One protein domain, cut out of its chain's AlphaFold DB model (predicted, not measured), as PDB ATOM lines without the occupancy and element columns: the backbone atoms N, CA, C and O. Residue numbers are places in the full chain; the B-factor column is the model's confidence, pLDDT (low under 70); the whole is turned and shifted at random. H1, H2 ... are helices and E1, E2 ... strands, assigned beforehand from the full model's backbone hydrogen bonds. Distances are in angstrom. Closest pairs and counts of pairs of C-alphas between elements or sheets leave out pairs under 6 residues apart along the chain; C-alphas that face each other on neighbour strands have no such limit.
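Overview. This is residues 8 to 71 of the 166 residues of the protein "Hypothetical protein" of Grammatophora oceanica (UniProt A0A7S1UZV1). A small two-stranded sheet, E1 and E2, with the short helix H1 following directly on E1, sits beside two longer helices, H2 and H3, which run side by side in opposite ways. A wide loop, residues 36 to 53, leads from H2 back to the sheet. The printed part has 64 residues with two named strands and three named helices, in the order E1 H1 H2 E2 H3; the sheet is antiparallel and the class is mostly helix. The whole is compact, with a radius of gyration of the C-alphas of 11.8 A and spans of 32 by 30 by 19 A.

Along the chain. Find C-alpha 15 at (-133.456, 210.650, 112.703), where E1, residues 15 to 17, begins; it is 6.6 A long. Its partner E2, residues 54 to 56, measures 6.4 A. H1, residues 18 to 22, measures 6.2 A. Look next at C-alpha 25, at (-115.587, 204.896, 108.935), where H2, residues 25 to 35, sets out for 15.1 A. H3, residues 59 to 71, runs 18.3 A to C-alpha 71 at (-122.004, 198.875, 96.942).

Arrangement. In the sheet, E1 and E2 are antiparallel at 149 degrees, and N 16 and O 55 are within hydrogen-bond range at 3.0 A. The closest C-alphas of H1 and E2, Leu 18 and Gly 54, are 5.4 A apart. H1 and H2 only just touch, with 3 pairs of C-alphas within 8 A, and only at the corner by their link; the closest are Leu 21 and Gly 28, 5.7 A. H2 and H3 are close but not clearly touching, the closest C-alphas being Ala 27 and Phe 65 at 6.3 A, with a shallow tilt of 18 degrees, opposite ways. E1 and H2 are apart. In H1, H2 and H3 every O i to N i+4 pair is within hydrogen-bond range.

Size, cuts and confidence. The two C-alphas farthest apart, Gly 45 and Asn 71, are 34.0 A apart. The printed part has no cut. The link from H2 to E2, 18 residues, is long. Look there for low confidence: residue 42 and residues 44 to 53 have pLDDT under 70, against a mean of 80.8 over the printed part.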
ATOM      1  N   GLY A   8    -136.529 224.874 111.395       79.38
ATOM      2  CA  GLY A   8    -137.876 224.346 111.172       79.38
ATOM      3  C   GLY A   8    -137.890 223.098 110.285       79.38
ATOM      4  O   GLY A   8    -138.548 222.113 110.614       79.38
ATOM      5  N   THR A   9    -137.118 223.097 109.200       78.38
ATOM      6  CA  THR A   9    -137.006 221.966 108.265       78.38
ATOM      7  C   THR A   9    -136.184 220.828 108.863       78.38
ATOM      8  O   THR A   9    -136.554 219.662 108.723       78.38
ATOM      9  N   ALA A  10    -135.108 221.144 109.591       76.38
ATOM     10  CA  ALA A  10    -134.276 220.145 110.258       76.38
ATOM     11  C   ALA A  10    -135.055 219.326 111.306       76.38
ATOM     12  O   ALA A  10    -134.758 218.150 111.516       76.38
ATOM     13  N   ALA A  11    -136.091 219.912 111.920       78.50
ATOM     14  CA  ALA A  11    -136.958 219.221 112.874       78.50
ATOM     15  C   ALA A  11    -137.816 218.111 112.236       78.50
ATOM     16  O   ALA A  11    -138.236 217.189 112.937       78.50
ATOM     17  N   ILE A  12    -138.062 218.185 110.924       86.31
ATOM     18  CA  ILE A  12    -138.888 217.229 110.168       86.31
ATOM     19  C   ILE A  12    -138.037 216.060 109.639       86.31
ATOM     20  O   ILE A  12    -138.571 215.039 109.204       86.31
ATOM     21  N   PHE A  13    -136.707 216.175 109.673       86.94
ATOM     22  CA  PHE A  13    -135.839 215.148 109.112       86.94
ATOM     23  C   PHE A  13    -135.920 213.815 109.869       86.94
ATOM     24  O   PHE A  13    -135.960 213.797 111.105       86.94
ATOM     25  N   PRO A  14    -135.889 212.683 109.137       87.19
ATOM     26  CA  PRO A  14    -135.777 211.370 109.752       87.19
ATOM     27  C   PRO A  14    -134.474 211.279 110.550       87.19
ATOM     28  O   PRO A  14    -133.394 211.636 110.070       87.19
ATOM     29  N   LYS A  15    -134.588 210.802 111.788       85.88
ATOM     30  CA  LYS A  15    -133.456 210.650 112.703       85.88
ATOM     31  C   LYS A  15    -132.869 209.256 112.552       85.88
ATOM     32  O   LYS A  15    -133.577 208.270 112.753       85.88
ATOM     33  N   LEU A  16    -131.583 209.177 112.221       84.94
ATOM     34  CA  LEU A  16    -130.846 207.916 112.181       84.94
ATOM     35  C   LEU A  16    -130.056 207.717 113.472       84.94
ATOM     36  O   LEU A  16    -129.343 208.641 113.864       84.94
ATOM     37  N   PRO A  17    -130.139 206.537 114.111       86.06
ATOM     38  CA  PRO A  17    -129.344 206.224 115.290       86.06
ATOM     39  C   PRO A  17    -127.847 206.397 115.031       86.06
ATOM     40  O   PRO A  17    -127.322 205.897 114.033       86.06
ATOM     41  N   LEU A  18    -127.154 207.036 115.972       81.88
ATOM     42  CA  LEU A  18    -125.702 207.234 115.909       81.88
ATOM     43  C   LEU A  18    -124.930 205.915 115.768       81.88
ATOM     44  O   LEU A  18    -123.947 205.857 115.037       81.88
ATOM     45  N   GLY A  19    -125.411 204.841 116.404       79.62
ATOM     46  CA  GLY A  19    -124.790 203.517 116.315       79.62
ATOM     47  C   GLY A  19    -124.674 202.999 114.879       79.62
ATOM     48  O   GLY A  19    -123.639 202.456 114.517       79.62
ATOM     49  N   ILE A  20    -125.684 203.243 114.035       83.31
ATOM     50  CA  ILE A  20    -125.660 202.817 112.626       83.31
ATOM     51  C   ILE A  20    -124.645 203.648 111.835       83.31
ATOM     52  O   ILE A  20    -123.894 203.113 111.027       83.31
ATOM     53  N   LEU A  21    -124.596 204.960 112.077       85.31
ATOM     54  CA  LEU A  21    -123.679 205.850 111.360       85.31
ATOM     55  C   LEU A  21    -122.211 205.562 111.704       85.31
ATOM     56  O   LEU A  21    -121.354 205.646 110.826       85.31
ATOM     57  N   ARG A  22    -121.924 205.178 112.955       83.12
ATOM     58  CA  ARG A  22    -120.566 204.865 113.425       83.12
ATOM     59  C   ARG A  22    -120.013 203.541 112.908       83.12
ATOM     60  O   ARG A  22    -118.795 203.408 112.833       83.12
ATOM     61  N   GLN A  23    -120.869 202.599 112.509       84.50
ATOM     62  CA  GLN A  23    -120.434 201.313 111.943       84.50
ATOM     63  C   GLN A  23    -119.617 201.473 110.648       84.50
ATOM     64  O   GLN A  23    -118.888 200.562 110.273       84.50
ATOM     65  N   SER A  24    -119.681 202.635 109.988       87.19
ATOM     66  CA  SER A  24    -118.906 202.941 108.786       87.19
ATOM     67  C   SER A  24    -117.887 204.052 109.036       87.19
ATOM     68  O   SER A  24    -118.280 205.173 109.364       87.19
ATOM     69  N   THR A  25    -116.587 203.807 108.815       87.50
ATOM     70  CA  THR A  25    -115.587 204.896 108.935       87.50
ATOM     71  C   THR A  25    -115.758 205.937 107.858       87.50
ATOM     72  O   THR A  25    -115.816 207.127 108.150       87.50
ATOM     73  N   LEU A  26    -115.847 205.497 106.606       87.75
ATOM     74  CA  LEU A  26    -115.842 206.413 105.478       87.75
ATOM     75  C   LEU A  26    -117.144 207.207 105.422       87.75
ATOM     76  O   LEU A  26    -117.115 208.420 105.227       87.75
ATOM     77  N   ALA A  27    -118.287 206.552 105.631       86.00
ATOM     78  CA  ALA A  27    -119.561 207.253 105.604       86.00
ATOM     79  C   ALA A  27    -119.742 208.156 106.838       86.00
ATOM     80  O   ALA A  27    -120.244 209.272 106.693       86.00
ATOM     81  N   GLY A  28    -119.264 207.728 108.013       87.00
ATOM     82  CA  GLY A  28    -119.194 208.572 109.206       87.00
ATOM     83  C   GLY A  28    -118.333 209.818 108.976       87.00
ATOM     84  O   GLY A  28    -118.821 210.932 109.140       87.00
ATOM     85  N   ALA A  29    -117.108 209.646 108.472       86.94
ATOM     86  CA  ALA A  29    -116.192 210.748 108.168       86.94
ATOM     87  C   ALA A  29    -116.764 211.732 107.134       86.94
ATOM     88  O   ALA A  29    -116.587 212.943 107.263       86.94
ATOM     89  N   ILE A  30    -117.491 211.243 106.121       88.25
ATOM     90  CA  ILE A  30    -118.201 212.117 105.176       88.25
ATOM     91  C   ILE A  30    -119.252 212.949 105.915       88.25
ATOM     92  O   ILE A  30    -119.303 214.161 105.720       88.25
ATOM     93  N   ILE A  31    -120.075 212.341 106.770       87.50
ATOM     94  CA  ILE A  31    -121.101 213.071 107.529       87.50
ATOM     95  C   ILE A  31    -120.452 214.134 108.422       87.50
ATOM     96  O   ILE A  31    -120.870 215.291 108.378       87.50
ATOM     97  N   GLU A  32    -119.391 213.783 109.146       87.31
ATOM     98  CA  GLU A  32    -118.649 214.729 109.983       87.31
ATOM     99  C   GLU A  32    -118.002 215.856 109.174       87.31
ATOM    100  O   GLU A  32    -118.014 217.006 109.608       87.31
ATOM    101  N   SER A  33    -117.517 215.583 107.959       87.19
ATOM    102  CA  SER A  33    -116.944 216.628 107.099       87.19
ATOM    103  C   SER A  33    -117.951 217.728 106.727       87.19
ATOM    104  O   SER A  33    -117.555 218.867 106.484       87.19
ATOM    105  N   PHE A  34    -119.252 217.409 106.712       84.75
ATOM    106  CA  PHE A  34    -120.320 218.359 106.386       84.75
ATOM    107  C   PHE A  34    -121.054 218.919 107.609       84.75
ATOM    108  O   PHE A  34    -121.577 220.031 107.527       84.75
ATOM    109  N   LEU A  35    -121.165 218.155 108.700       83.19
ATOM    110  CA  LEU A  35    -121.893 218.556 109.915       83.19
ATOM    111  C   LEU A  35    -120.969 219.105 111.015       83.19
ATOM    112  O   LEU A  35    -121.450 219.785 111.919       83.19
ATOM    113  N   GLY A  36    -119.665 218.849 110.923       82.75
ATOM    114  CA  GLY A  36    -118.654 219.180 111.922       82.75
ATOM    115  C   GLY A  36    -117.999 217.922 112.502       82.75
ATOM    116  O   GLY A  36    -118.674 216.942 112.822       82.75
ATOM    117  N   THR A  37    -116.675 217.959 112.647       78.69
ATOM    118  CA  THR A  37    -115.881 216.924 113.326       78.69
ATOM    119  C   THR A  37    -116.302 216.786 114.788       78.69
ATOM    120  O   THR A  37    -116.432 217.804 115.474       78.69
ATOM    121  N   GLY A  38    -116.516 215.552 115.256       75.12
ATOM    122  CA  GLY A  38    -116.962 215.260 116.624       75.12
ATOM    123  C   GLY A  38    -118.484 215.180 116.787       75.12
ATOM    124  O   GLY A  38    -118.983 215.021 117.898       75.12
ATOM    125  N   THR A  39    -119.251 215.283 115.696       76.44
ATOM    126  CA  THR A  39    -120.719 215.141 115.742       76.44
ATOM    127  C   THR A  39    -121.174 213.698 115.937       76.44
ATOM    128  O   THR A  39    -122.293 213.480 116.406       76.44
ATOM    129  N   LEU A  40    -120.329 212.720 115.598       76.31
ATOM    130  CA  LEU A  40    -120.597 211.296 115.808       76.31
ATOM    131  C   LEU A  40    -119.882 210.729 117.045       76.31
ATOM    132  O   LEU A  40    -120.078 209.557 117.370       76.31
ATOM    133  N   GLU A  41    -119.087 211.536 117.753       74.62
ATOM    134  CA  GLU A  41    -118.385 211.117 118.966       74.62
ATOM    135  C   GLU A  41    -119.350 210.984 120.151       74.62
ATOM    136  O   GLU A  41    -120.144 211.875 120.456       74.62
ATOM    137  N   ILE A  42    -119.264 209.852 120.853       68.31
ATOM    138  CA  ILE A  42    -120.003 209.615 122.093       68.31
ATOM    139  C   ILE A  42    -119.007 209.733 123.251       68.31
ATOM    140  O   ILE A  42    -118.044 208.964 123.283       68.31
ATOM    141  N   PRO A  43    -119.217 210.650 124.217       71.00
ATOM    142  CA  PRO A  43    -118.372 210.737 125.400       71.00
ATOM    143  C   PRO A  43    -118.338 209.405 126.172       71.00
ATOM    144  O   PRO A  43    -119.394 208.787 126.365       71.00
ATOM    145  N   PRO A  44    -117.160 208.965 126.655       63.72
ATOM    146  CA  PRO A  44    -117.041 207.717 127.400       63.72
ATOM    147  C   PRO A  44    -117.916 207.766 128.663       63.72
ATOM    148  O   PRO A  44    -117.804 208.686 129.473       63.72
ATOM    149  N   GLY A  45    -118.812 206.784 128.810       62.53
ATOM    150  CA  GLY A  45    -119.772 206.688 129.922       62.53
ATOM    151  C   GLY A  45    -121.207 207.140 129.610       62.53
ATOM    152  O   GLY A  45    -122.084 206.932 130.445       62.53
ATOM    153  N   ALA A  46    -121.473 207.700 128.422       60.88
ATOM    154  CA  ALA A  46    -122.827 208.068 127.975       60.88
ATOM    155  C   ALA A  46    -123.456 207.051 127.000       60.88
ATOM    156  O   ALA A  46    -124.549 207.287 126.485       60.88
ATOM    157  N   GLU A  47    -122.797 205.917 126.744       61.31
ATOM    158  CA  GLU A  47    -123.206 204.929 125.732       61.31
ATOM    159  C   GLU A  47    -124.655 204.459 125.920       61.31
ATOM    160  O   GLU A  47    -125.422 204.464 124.960       61.31
ATOM    161  N   GLN A  48    -125.071 204.167 127.160       56.94
ATOM    162  CA  GLN A  48    -126.446 203.764 127.479       56.94
ATOM    163  C   GLN A  48    -127.487 204.886 127.316       56.94
ATOM    164  O   GLN A  48    -128.658 204.592 127.085       56.94
ATOM    165  N   GLN A  49    -127.097 206.161 127.416       53.25
ATOM    166  CA  GLN A  49    -128.001 207.310 127.244       53.25
ATOM    167  C   GLN A  49    -128.134 207.756 125.783       53.25
ATOM    168  O   GLN A  49    -129.110 208.419 125.434       53.25
ATOM    169  N   MET A  50    -127.189 207.366 124.923       56.28
ATOM    170  CA  MET A  50    -127.199 207.690 123.494       56.28
ATOM    171  C   MET A  50    -127.887 206.617 122.636       56.28
ATOM    172  O   MET A  50    -128.045 206.808 121.428       56.28
ATOM    173  N   ILE A  51    -128.358 205.518 123.242       53.00
ATOM    174  CA  ILE A  51    -129.187 204.497 122.586       53.00
ATOM    175  C   ILE A  51    -130.548 205.128 122.243       53.00
ATOM    176  O   ILE A  51    -131.473 205.144 123.048       53.00
ATOM    177  N   GLY A  52    -130.647 205.717 121.050       56.00
ATOM    178  CA  GLY A  52    -131.831 206.450 120.588       56.00
ATOM    179  C   GLY A  52    -131.597 207.937 120.315       56.00
ATOM    180  O   GLY A  52    -132.480 208.582 119.744       56.00
ATOM    181  N   GLN A  53    -130.412 208.484 120.627       67.75
ATOM    182  CA  GLN A  53    -130.003 209.744 120.009       67.75
ATOM    183  C   GLN A  53    -129.706 209.481 118.533       67.75
ATOM    184  O   GLN A  53    -128.856 208.666 118.168       67.75
ATOM    185  N   GLY A  54    -130.471 210.155 117.682       74.25
ATOM    186  CA  GLY A  54    -130.314 210.080 116.246       74.25
ATOM    187  C   GLY A  54    -130.094 211.454 115.645       74.25
ATOM    188  O   GLY A  54    -130.720 212.432 116.063       74.25
ATOM    189  N   ILE A  55    -129.224 211.512 114.644       82.44
ATOM    190  CA  ILE A  55    -128.999 212.727 113.868       82.44
ATOM    191  C   ILE A  55    -130.081 212.806 112.797       82.44
ATOM    192  O   ILE A  55    -130.304 211.854 112.045       82.44
ATOM    193  N   GLY A  56    -130.761 213.952 112.740       86.12
ATOM    194  CA  GLY A  56    -131.670 214.279 111.648       86.12
ATOM    195  C   GLY A  56    -130.872 214.468 110.365       86.12
ATOM    196  O   GLY A  56    -130.104 215.423 110.248       86.12
ATOM    197  N   LEU A  57    -131.037 213.558 109.411       86.81
ATOM    198  CA  LEU A  57    -130.355 213.624 108.122       86.81
ATOM    199  C   LEU A  57    -131.368 213.857 107.005       86.81
ATOM    200  O   LEU A  57    -132.469 213.310 107.007       86.81
ATOM    201  N   HIS A  58    -130.976 214.655 106.010       89.38
ATOM    202  CA  HIS A  58    -131.780 214.812 104.805       89.38
ATOM    203  C   HIS A  58    -132.000 213.434 104.139       89.38
ATOM    204  O   HIS A  58    -131.031 212.681 104.021       89.38
ATOM    205  N   PRO A  59    -133.200 213.097 103.626       88.94
ATOM    206  CA  PRO A  59    -133.478 211.780 103.034       88.94
ATOM    207  C   PRO A  59    -132.478 211.337 101.952       88.94
ATOM    208  O   PRO A  59    -132.082 210.179 101.906       88.94
ATOM    209  N   PHE A  60    -131.994 212.267 101.123       90.25
ATOM    210  CA  PHE A  60    -130.921 211.984 100.157       90.25
ATOM    211  C   PHE A  60    -129.581 211.589 100.794       90.25
ATOM    212  O   PHE A  60    -128.872 210.764 100.227       90.25
ATOM    213  N   ALA A  61    -129.231 212.141 101.959       89.38
ATOM    214  CA  ALA A  61    -128.025 211.733 102.677       89.38
ATOM    215  C   ALA A  61    -128.164 210.296 103.202       89.38
ATOM    216  O   ALA A  61    -127.224 209.514 103.095       89.38
ATOM    217  N   ILE A  62    -129.359 209.926 103.677       89.75
ATOM    218  CA  ILE A  62    -129.677 208.551 104.089       89.75
ATOM    219  C   ILE A  62    -129.588 207.592 102.903       89.75
ATOM    220  O   ILE A  62    -128.948 206.549 103.001       89.75
ATOM    221  N   ALA A  63    -130.194 207.953 101.768       92.00
ATOM    222  CA  ALA A  63    -130.123 207.147 100.555       92.00
ATOM    223  C   ALA A  63    -128.667 206.938 100.108       92.00
ATOM    224  O   ALA A  63    -128.274 205.807  99.838       92.00
ATOM    225  N   GLY A  64    -127.850 207.998 100.119       91.69
ATOM    226  CA  GLY A  64    -126.422 207.913  99.808       91.69
ATOM    227  C   GLY A  64    -125.652 207.000 100.765       91.69
ATOM    228  O   GLY A  64    -124.896 206.146 100.310       91.69
ATOM    229  N   PHE A  65    -125.886 207.124 102.075       91.12
ATOM    230  CA  PHE A  65    -125.292 206.251 103.093       91.12
ATOM    231  C   PHE A  65    -125.628 204.773 102.842       91.12
ATOM    232  O   PHE A  65    -124.733 203.932 102.774       91.12
ATOM    233  N   MET A  66    -126.907 204.459 102.617       91.38
ATOM    234  CA  MET A  66    -127.342 203.089 102.332       91.38
ATOM    235  C   MET A  66    -126.749 202.563 101.019       91.38
ATOM    236  O   MET A  66    -126.302 201.418 100.964       91.38
ATOM    237  N   SER A  67    -126.688 203.389  99.969       93.06
ATOM    238  CA  SER A  67    -126.062 203.012  98.695       93.06
ATOM    239  C   SER A  67    -124.566 202.727  98.833       93.06
ATOM    240  O   SER A  67    -124.078 201.798  98.191       93.06
ATOM    241  N   LEU A  68    -123.843 203.469  99.681       93.25
ATOM    242  CA  LEU A  68    -122.433 203.189  99.968       93.25
ATOM    243  C   LEU A  68    -122.259 201.802 100.589       93.25
ATOM    244  O   LEU A  68    -121.412 201.043 100.122       93.25
ATOM    245  N   ILE A  69    -123.081 201.447 101.581       93.19
ATOM    246  CA  ILE A  69    -123.023 200.129 102.233       93.19
ATOM    247  C   ILE A  69    -123.330 199.013 101.232       93.19
ATOM    248  O   ILE A  69    -122.575 198.047 101.138       93.19
ATOM    249  N   VAL A  70    -124.406 199.148 100.451       93.38
ATOM    250  CA  VAL A  70    -124.802 198.126  99.468       93.38
ATOM    251  C   VAL A  70    -123.708 197.914  98.415       93.38
ATOM    252  O   VAL A  70    -123.355 196.769  98.127       93.38
ATOM    253  N   ASN A  71    -123.117 198.991  97.888       94.75
ATOM    254  CA  ASN A  71    -122.004 198.875  96.942       94.75
ATOM    255  C   ASN A  71    -120.750 198.281  97.589       94.75
ATOM    256  O   ASN A  71    -120.069 197.470  96.965       94.75
TER     257      ASN A  71